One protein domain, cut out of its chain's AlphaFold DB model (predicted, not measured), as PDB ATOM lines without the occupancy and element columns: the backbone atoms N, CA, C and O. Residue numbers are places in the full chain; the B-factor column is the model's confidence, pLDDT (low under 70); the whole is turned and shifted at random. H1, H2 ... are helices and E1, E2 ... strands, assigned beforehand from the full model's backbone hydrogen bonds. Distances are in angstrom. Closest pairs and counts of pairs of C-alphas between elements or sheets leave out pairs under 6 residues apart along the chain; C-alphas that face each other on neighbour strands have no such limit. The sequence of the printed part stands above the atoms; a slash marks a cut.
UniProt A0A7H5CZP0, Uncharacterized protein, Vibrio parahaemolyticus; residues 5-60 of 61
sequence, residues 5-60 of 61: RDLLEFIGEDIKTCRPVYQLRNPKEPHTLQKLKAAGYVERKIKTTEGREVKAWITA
ATOM      1  N   ARG A   5     156.929 121.383 145.916       69.50
ATOM      2  CA  ARG A   5     156.158 122.624 145.819       69.50
ATOM      3  C   ARG A   5     156.075 123.174 144.395       69.50
ATOM      4  O   ARG A   5     155.067 123.777 144.067       69.50
ATOM      5  N   ASP A   6     157.066 122.919 143.542       78.19
ATOM      6  CA  ASP A   6     157.022 123.305 142.120       78.19
ATOM      7  C   ASP A   6     156.065 122.418 141.306       78.19
ATOM      8  O   ASP A   6     155.575 122.802 140.243       78.19
ATOM      9  N   LEU A   7     155.774 121.217 141.815       80.75
ATOM     10  CA  LEU A   7     154.890 120.238 141.178       80.75
ATOM     11  C   LEU A   7     153.413 120.459 141.539       80.75
ATOM     12  O   LEU A   7     152.524 119.894 140.894       80.75
ATOM     13  N   LEU A   8     153.165 121.268 142.570       86.00
ATOM     14  CA  LEU A   8     151.867 121.521 143.170       86.00
ATOM     15  C   LEU A   8     151.433 122.968 142.938       86.00
ATOM     16  O   LEU A   8     152.153 123.913 143.232       86.00
ATOM     17  N   GLU A   9     150.211 123.141 142.465       88.12
ATOM     18  CA  GLU A   9     149.541 124.429 142.387       88.12
ATOM     19  C   GLU A   9     148.508 124.530 143.496       88.12
ATOM     20  O   GLU A   9     147.692 123.630 143.675       88.12
ATOM     21  N   PHE A  10     148.545 125.614 144.260       87.81
ATOM     22  CA  PHE A  10     147.524 125.880 145.262       87.81
ATOM     23  C   PHE A  10     146.186 126.169 144.576       87.81
ATOM     24  O   PHE A  10     146.108 127.057 143.731       87.81
ATOM     25  N   ILE A  11     145.143 125.432 144.959       87.25
ATOM     26  CA  ILE A  11     143.796 125.577 144.380       87.25
ATOM     27  C   ILE A  11     142.743 126.028 145.396       87.25
ATOM     28  O   ILE A  11     141.582 126.196 145.038       87.25
ATOM     29  N   GLY A  12     143.125 126.197 146.663       87.81
ATOM     30  CA  GLY A  12     142.230 126.642 147.725       87.81
ATOM     31  C   GLY A  12     142.436 125.870 149.020       87.81
ATOM     32  O   GLY A  12     143.501 125.307 149.275       87.81
ATOM     33  N   GLU A  13     141.388 125.825 149.835       89.38
ATOM     34  CA  GLU A  13     141.399 125.160 151.136       89.38
ATOM     35  C   GLU A  13     140.264 124.141 151.234       89.38
ATOM     36  O   GLU A  13     139.161 124.354 150.720       89.38
ATOM     37  N   ASP A  14     140.542 123.008 151.880       86.06
ATOM     38  CA  ASP A  14     139.524 122.005 152.184       86.06
ATOM     39  C   ASP A  14     138.564 122.537 153.252       86.06
ATOM     40  O   ASP A  14     138.985 122.935 154.336       86.06
ATOM     41  N   ILE A  15     137.262 122.474 152.979       84.75
ATOM     42  CA  ILE A  15     136.225 123.007 153.872       84.75
ATOM     43  C   ILE A  15     136.140 122.280 155.223       84.75
ATOM     44  O   ILE A  15     135.655 122.848 156.197       84.75
ATOM     45  N   LYS A  16     136.566 121.010 155.299       82.69
ATOM     46  CA  LYS A  16     136.457 120.210 156.531       82.69
ATOM     47  C   LYS A  16     137.639 120.407 157.464       82.69
ATOM     48  O   LYS A  16     137.475 120.361 158.678       82.69
ATOM     49  N   THR A  17     138.829 120.532 156.896       83.06
ATOM     50  CA  THR A  17     140.091 120.550 157.639       83.06
ATOM     51  C   THR A  17     140.753 121.923 157.652       83.06
ATOM     52  O   THR A  17     141.731 122.088 158.377       83.06
ATOM     53  N   CYS A  18     140.239 122.888 156.877       83.06
ATOM     54  CA  CYS A  18     140.839 124.209 156.648       83.06
ATOM     55  C   CYS A  18     142.322 124.113 156.269       83.06
ATOM     56  O   CYS A  18     143.150 124.916 156.692       83.06
ATOM     57  N   ARG A  19     142.682 123.060 155.530       85.25
ATOM     58  CA  ARG A  19     144.050 122.823 155.075       85.25
ATOM     59  C   ARG A  19     144.202 123.271 153.632       85.25
ATOM     60  O   ARG A  19     143.268 123.077 152.848       85.25
ATOM     61  N   PRO A  20     145.388 123.769 153.253       87.88
ATOM     62  CA  PRO A  20     145.667 124.090 151.870       87.88
ATOM     63  C   PRO A  20     145.623 122.816 151.025       87.88
ATOM     64  O   PRO A  20     146.206 121.783 151.375       87.88
ATOM     65  N   VAL A  21     144.911 122.905 149.911       88.81
ATOM     66  CA  VAL A  21     144.773 121.834 148.929       88.81
ATOM     67  C   VAL A  21     145.465 122.233 147.640       88.81
ATOM     68  O   VAL A  21     145.444 123.393 147.216       88.81
ATOM     69  N   TYR A  22     146.093 121.247 147.016       89.62
ATOM     70  CA  TYR A  22     146.953 121.466 145.870       89.62
ATOM     71  C   TYR A  22     146.561 120.571 144.698       89.62
ATOM     72  O   TYR A  22     146.220 119.405 144.872       89.62
ATOM     73  N   GLN A  23     146.654 121.085 143.481       88.50
ATOM     74  CA  GLN A  23     146.521 120.306 142.260       88.50
ATOM     75  C   GLN A  23     147.895 120.046 141.655       88.50
ATOM     76  O   GLN A  23     148.813 120.850 141.766       88.50
ATOM     77  N   LEU A  24     148.046 118.908 140.991       86.62
ATOM     78  CA  LEU A  24     149.267 118.604 140.258       86.62
ATOM     79  C   LEU A  24     149.333 119.455 138.982       86.62
ATOM     80  O   LEU A  24     148.421 119.373 138.159       86.62
ATOM     81  N   ARG A  25     150.422 120.204 138.772       82.25
ATOM     82  CA  ARG A  25     150.642 120.925 137.502       82.25
ATOM     83  C   ARG A  25     150.933 119.978 136.344       82.25
ATOM     84  O   ARG A  25     150.347 120.105 135.276       82.25
ATOM     85  N   ASN A  26     151.807 118.998 136.580       75.31
ATOM     86  CA  ASN A  26     152.284 118.070 135.553       75.31
ATOM     87  C   ASN A  26     151.997 116.604 135.921       75.31
ATOM     88  O   ASN A  26     152.883 115.903 136.415       75.31
ATOM     89  N   PRO A  27     150.782 116.089 135.649       68.12
ATOM     90  CA  PRO A  27     150.419 114.696 135.940       68.12
ATOM     91  C   PRO A  27     151.143 113.659 135.081       68.12
ATOM     92  O   PRO A  27     151.037 112.465 135.344       68.12
ATOM     93  N   LYS A  28     151.887 114.099 134.063       66.12
ATOM     94  CA  LYS A  28     152.610 113.222 133.136       66.12
ATOM     95  C   LYS A  28     153.924 112.677 133.698       66.12
ATOM     96  O   LYS A  28     154.488 111.776 133.089       66.12
ATOM     97  N   GLU A  29     154.411 113.188 134.831       71.62
ATOM     98  CA  GLU A  29     155.630 112.664 135.451       71.62
ATOM     99  C   GLU A  29     155.316 111.566 136.484       71.62
ATOM    100  O   GLU A  29     154.796 111.862 137.565       71.62
ATOM    101  N   PRO A  30     155.680 110.296 136.217       67.56
ATOM    102  CA  PRO A  30     155.428 109.193 137.148       67.56
ATOM    103  C   PRO A  30     156.183 109.362 138.477       67.56
ATOM    104  O   PRO A  30     155.725 108.901 139.524       67.56
ATOM    105  N   HIS A  31     157.308 110.082 138.464       76.44
ATOM    106  CA  HIS A  31     158.091 110.382 139.662       76.44
ATOM    107  C   HIS A  31     157.415 111.407 140.583       76.44
ATOM    108  O   HIS A  31     157.673 111.399 141.786       76.44
ATOM    109  N   THR A  32     156.522 112.253 140.062       79.38
ATOM    110  CA  THR A  32     155.840 113.290 140.849       79.38
ATOM    111  C   THR A  32     154.910 112.684 141.890       79.38
ATOM    112  O   THR A  32     154.958 113.067 143.057       79.38
ATOM    113  N   LEU A  33     154.126 111.671 141.513       81.75
ATOM    114  CA  LEU A  33     153.231 110.971 142.443       81.75
ATOM    115  C   LEU A  33     154.010 110.280 143.568       81.75
ATOM    116  O   LEU A  33     153.580 110.273 144.721       81.75
ATOM    117  N   GLN A  34     155.165 109.705 143.229       83.25
ATOM    118  CA  GLN A  34     156.026 109.016 144.185       83.25
ATOM    119  C   GLN A  34     156.664 110.008 145.168       83.25
ATOM    120  O   GLN A  34     156.638 109.767 146.373       83.25
ATOM    121  N   LYS A  35     157.138 111.161 144.674       83.75
ATOM    122  CA  LYS A  35     157.654 112.259 145.507       83.75
ATOM    123  C   LYS A  35     156.590 112.833 146.438       83.75
ATOM    124  O   LYS A  35     156.883 113.074 147.599       83.75
ATOM    125  N   LEU A  36     155.363 113.017 145.952       84.06
ATOM    126  CA  LEU A  36     154.256 113.523 146.766       84.06
ATOM    127  C   LEU A  36     153.923 112.584 147.914       84.06
ATOM    128  O   LEU A  36     153.865 113.026 149.058       84.06
ATOM    129  N   LYS A  37     153.792 111.286 147.628       83.31
ATOM    130  CA  LYS A  37     153.590 110.275 148.671       83.31
ATOM    131  C   LYS A  37     154.753 110.243 149.665       83.31
ATOM    132  O   LYS A  37     154.506 110.178 150.863       83.31
ATOM    133  N   ALA A  38     155.996 110.330 149.187       85.38
ATOM    134  CA  ALA A  38     157.183 110.380 150.045       85.38
ATOM    135  C   ALA A  38     157.241 111.650 150.915       85.38
ATOM    136  O   ALA A  38     157.718 111.596 152.042       85.38
ATOM    137  N   ALA A  39     156.716 112.772 150.418       83.94
ATOM    138  CA  ALA A  39     156.590 114.031 151.149       83.94
ATOM    139  C   ALA A  39     155.357 114.086 152.075       83.94
ATOM    140  O   ALA A  39     155.106 115.120 152.690       83.94
ATOM    141  N   GLY A  40     154.574 113.006 152.167       86.50
ATOM    142  CA  GLY A  40     153.393 112.935 153.025       86.50
ATOM    143  C   GLY A  40     152.125 113.530 152.414       86.50
ATOM    144  O   GLY A  40     151.149 113.730 153.122       86.50
ATOM    145  N   TYR A  41     152.080 113.806 151.111       88.12
ATOM    146  CA  TYR A  41     150.844 114.216 150.444       88.12
ATOM    147  C   TYR A  41     149.993 113.007 150.058       88.12
ATOM    148  O   TYR A  41     150.485 111.995 149.551       88.12
ATOM    149  N   VAL A  42     148.682 113.142 150.233       87.62
ATOM    150  CA  VAL A  42     147.686 112.145 149.843       87.62
ATOM    151  C   VAL A  42     146.686 112.746 148.869       87.62
ATOM    152  O   VAL A  42     146.194 113.854 149.064       87.62
ATOM    153  N   GLU A  43     146.370 111.996 147.816       88.06
ATOM    154  CA  GLU A  43     145.311 112.359 146.880       88.06
ATOM    155  C   GLU A  43     143.957 111.982 147.478       88.06
ATOM    156  O   GLU A  43     143.700 110.809 147.772       88.06
ATOM    157  N   ARG A  44     143.074 112.964 147.653       86.88
ATOM    158  CA  ARG A  44     141.702 112.743 148.113       86.88
ATOM    159  C   ARG A  44     140.739 113.652 147.363       86.88
ATOM    160  O   ARG A  44     141.108 114.708 146.856       86.88
ATOM    161  N   LYS A  45     139.479 113.222 147.279       88.19
ATOM    162  CA  LYS A  45     138.393 114.120 146.881       88.19
ATOM    163  C   LYS A  45     138.102 115.034 148.060       88.19
ATOM    164  O   LYS A  45     137.722 114.548 149.125       88.19
ATOM    165  N   ILE A  46     138.322 116.320 147.857       86.88
ATOM    166  CA  ILE A  46     138.055 117.363 148.839       86.88
ATOM    167  C   ILE A  46     137.011 118.308 148.274       86.88
ATOM    168  O   ILE A  46     136.843 118.419 147.055       86.88
ATOM    169  N   LYS A  47     136.295 118.975 149.172       87.81
ATOM    170  CA  LYS A  47     135.360 120.026 148.796       87.81
ATOM    171  C   LYS A  47     136.007 121.349 149.162       87.81
ATOM    172  O   LYS A  47     136.329 121.566 150.329       87.81
ATOM    173  N   THR A  48     136.249 122.191 148.167       83.56
ATOM    174  CA  THR A  48     136.813 123.515 148.414       83.56
ATOM    175  C   THR A  48     135.786 124.401 149.110       83.56
ATOM    176  O   THR A  48     134.578 124.141 149.069       83.56
ATOM    177  N   THR A  49     136.261 125.471 149.734       79.75
ATOM    178  CA  THR A  49     135.416 126.528 150.310       79.75
ATOM    179  C   THR A  49     134.473 127.169 149.284       79.75
ATOM    180  O   THR A  49     133.373 127.577 149.643       79.75
ATOM    181  N   GLU A  50     134.825 127.155 147.995       78.62
ATOM    182  CA  GLU A  50     133.950 127.563 146.882       78.62
ATOM    183  C   GLU A  50     132.819 126.558 146.573       78.62
ATOM    184  O   GLU A  50     132.045 126.741 145.635       78.62
ATOM    185  N   GLY A  51     132.720 125.462 147.329       79.81
ATOM    186  CA  GLY A  51     131.685 124.444 147.168       79.81
ATOM    187  C   GLY A  51     131.936 123.457 146.025       79.81
ATOM    188  O   GLY A  51     131.062 122.634 145.744       79.81
ATOM    189  N   ARG A  52     133.115 123.492 145.393       81.12
ATOM    190  CA  ARG A  52     133.492 122.589 144.297       81.12
ATOM    191  C   ARG A  52     134.173 121.339 144.843       81.12
ATOM    192  O   ARG A  52     135.076 121.421 145.670       81.12
ATOM    193  N   GLU A  53     133.752 120.171 144.371       87.00
ATOM    194  CA  GLU A  53     134.418 118.905 144.685       87.00
ATOM    195  C   GLU A  53     135.501 118.621 143.649       87.00
ATOM    196  O   GLU A  53     135.217 118.440 142.465       87.00
ATOM    197  N   VAL A  54     136.750 118.578 144.102       86.19
ATOM    198  CA  VAL A  54     137.920 118.380 143.245       86.19
ATOM    199  C   VAL A  54     138.829 117.309 143.832       86.19
ATOM    200  O   VAL A  54     138.862 117.067 145.040       86.19
ATOM    201  N   LYS A  55     139.559 116.617 142.957       88.06
ATOM    202  CA  LYS A  55     140.578 115.654 143.370       88.06
ATOM    203  C   LYS A  55     141.880 116.420 143.570       88.06
ATOM    204  O   LYS A  55     142.437 116.931 142.604       88.06
ATOM    205  N   ALA A  56     142.326 116.521 144.815       88.50
ATOM    206  CA  ALA A  56     143.475 117.335 145.178       88.50
ATOM    207  C   ALA A  56     144.412 116.583 146.123       88.50
ATOM    208  O   ALA A  56     144.060 115.569 146.732       88.50
ATOM    209  N   TRP A  57     145.621 117.108 146.228       89.50
ATOM    210  CA  TRP A  57     146.681 116.661 147.108       89.50
ATOM    211  C   TRP A  57     146.675 117.515 148.365       89.50
ATOM    212  O   TRP A  57     146.698 118.742 148.304       89.50
ATOM    213  N   ILE A  58     146.649 116.848 149.508       88.62
ATOM    214  CA  ILE A  58     146.654 117.459 150.836       88.62
ATOM    215  C   ILE A  58     147.716 116.764 151.680       88.62
ATOM    216  O   ILE A  58     147.968 115.573 151.495       88.62
ATOM    217  N   THR A  59     148.349 117.482 152.599       86.44
ATOM    218  CA  THR A  59     149.298 116.878 153.537       86.44
ATOM    219  C   THR A  59     148.560 115.933 154.490       86.44
ATOM    220  O   THR A  59     147.642 116.334 155.218       86.44
ATOM    221  N   ALA A  60     148.941 114.654 154.471       73.62
ATOM    222  CA  ALA A  60     148.629 113.718 155.538       73.62
ATOM    223  C   ALA A  60     149.374 114.202 156.782       73.62
ATOM    224  O   ALA A  60     150.578 114.439 156.731       73.62
TER     225      ALA A  60
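This is residues 5 to 60 of the 61 residues of an uncharacterized protein of Vibrio parahaemolyticus (UniProt A0A7H5CZP0). What is the shape? Two strand hairpins, E1 with E2 and E3 with E4, pack on each other through E2 and E4, and helix H1 sits at one end of the long axis. How is it built? The printed part has 56 residues with E1, E2, H1, E3, E4 in order, two antiparallel two-stranded sheets, class mixed; it is compact, radius of gyration of the C-alphas 10.8 A, spanning 30 by 19 by 16 A.

Where is the first hairpin? E1, residues 8 to 13, begins at C-alpha (151.867, 121.521, 143.170) and is 13.6 A long; E2, residues 20 to 24, is 13.3 A. What follows? H1, residues 30 to 38, is 13.1 A, E3, residues 41 to 47, 16.6 A, and E4, residues 53 to 59, 17.4 A.

Which atoms pair? Within hydrogen-bond range are N 9 and O 23, 2.8 A, between E1 and E2, N 44 and O 56, 2.9 A, between E3 and E4, and 4 of 5 O i to N i+4 pairs in H1. What comes closest? The closest C-alphas of E2 and E4, Tyr 22 and Trp 57, are 5.0 A apart; those of H1 and E3, Leu 36 and Val 42, 7.4 A.

Any cut? The printed part has no cut and no long link. Where is pLDDT under 70? At residues 5, 27 to 28 and 30.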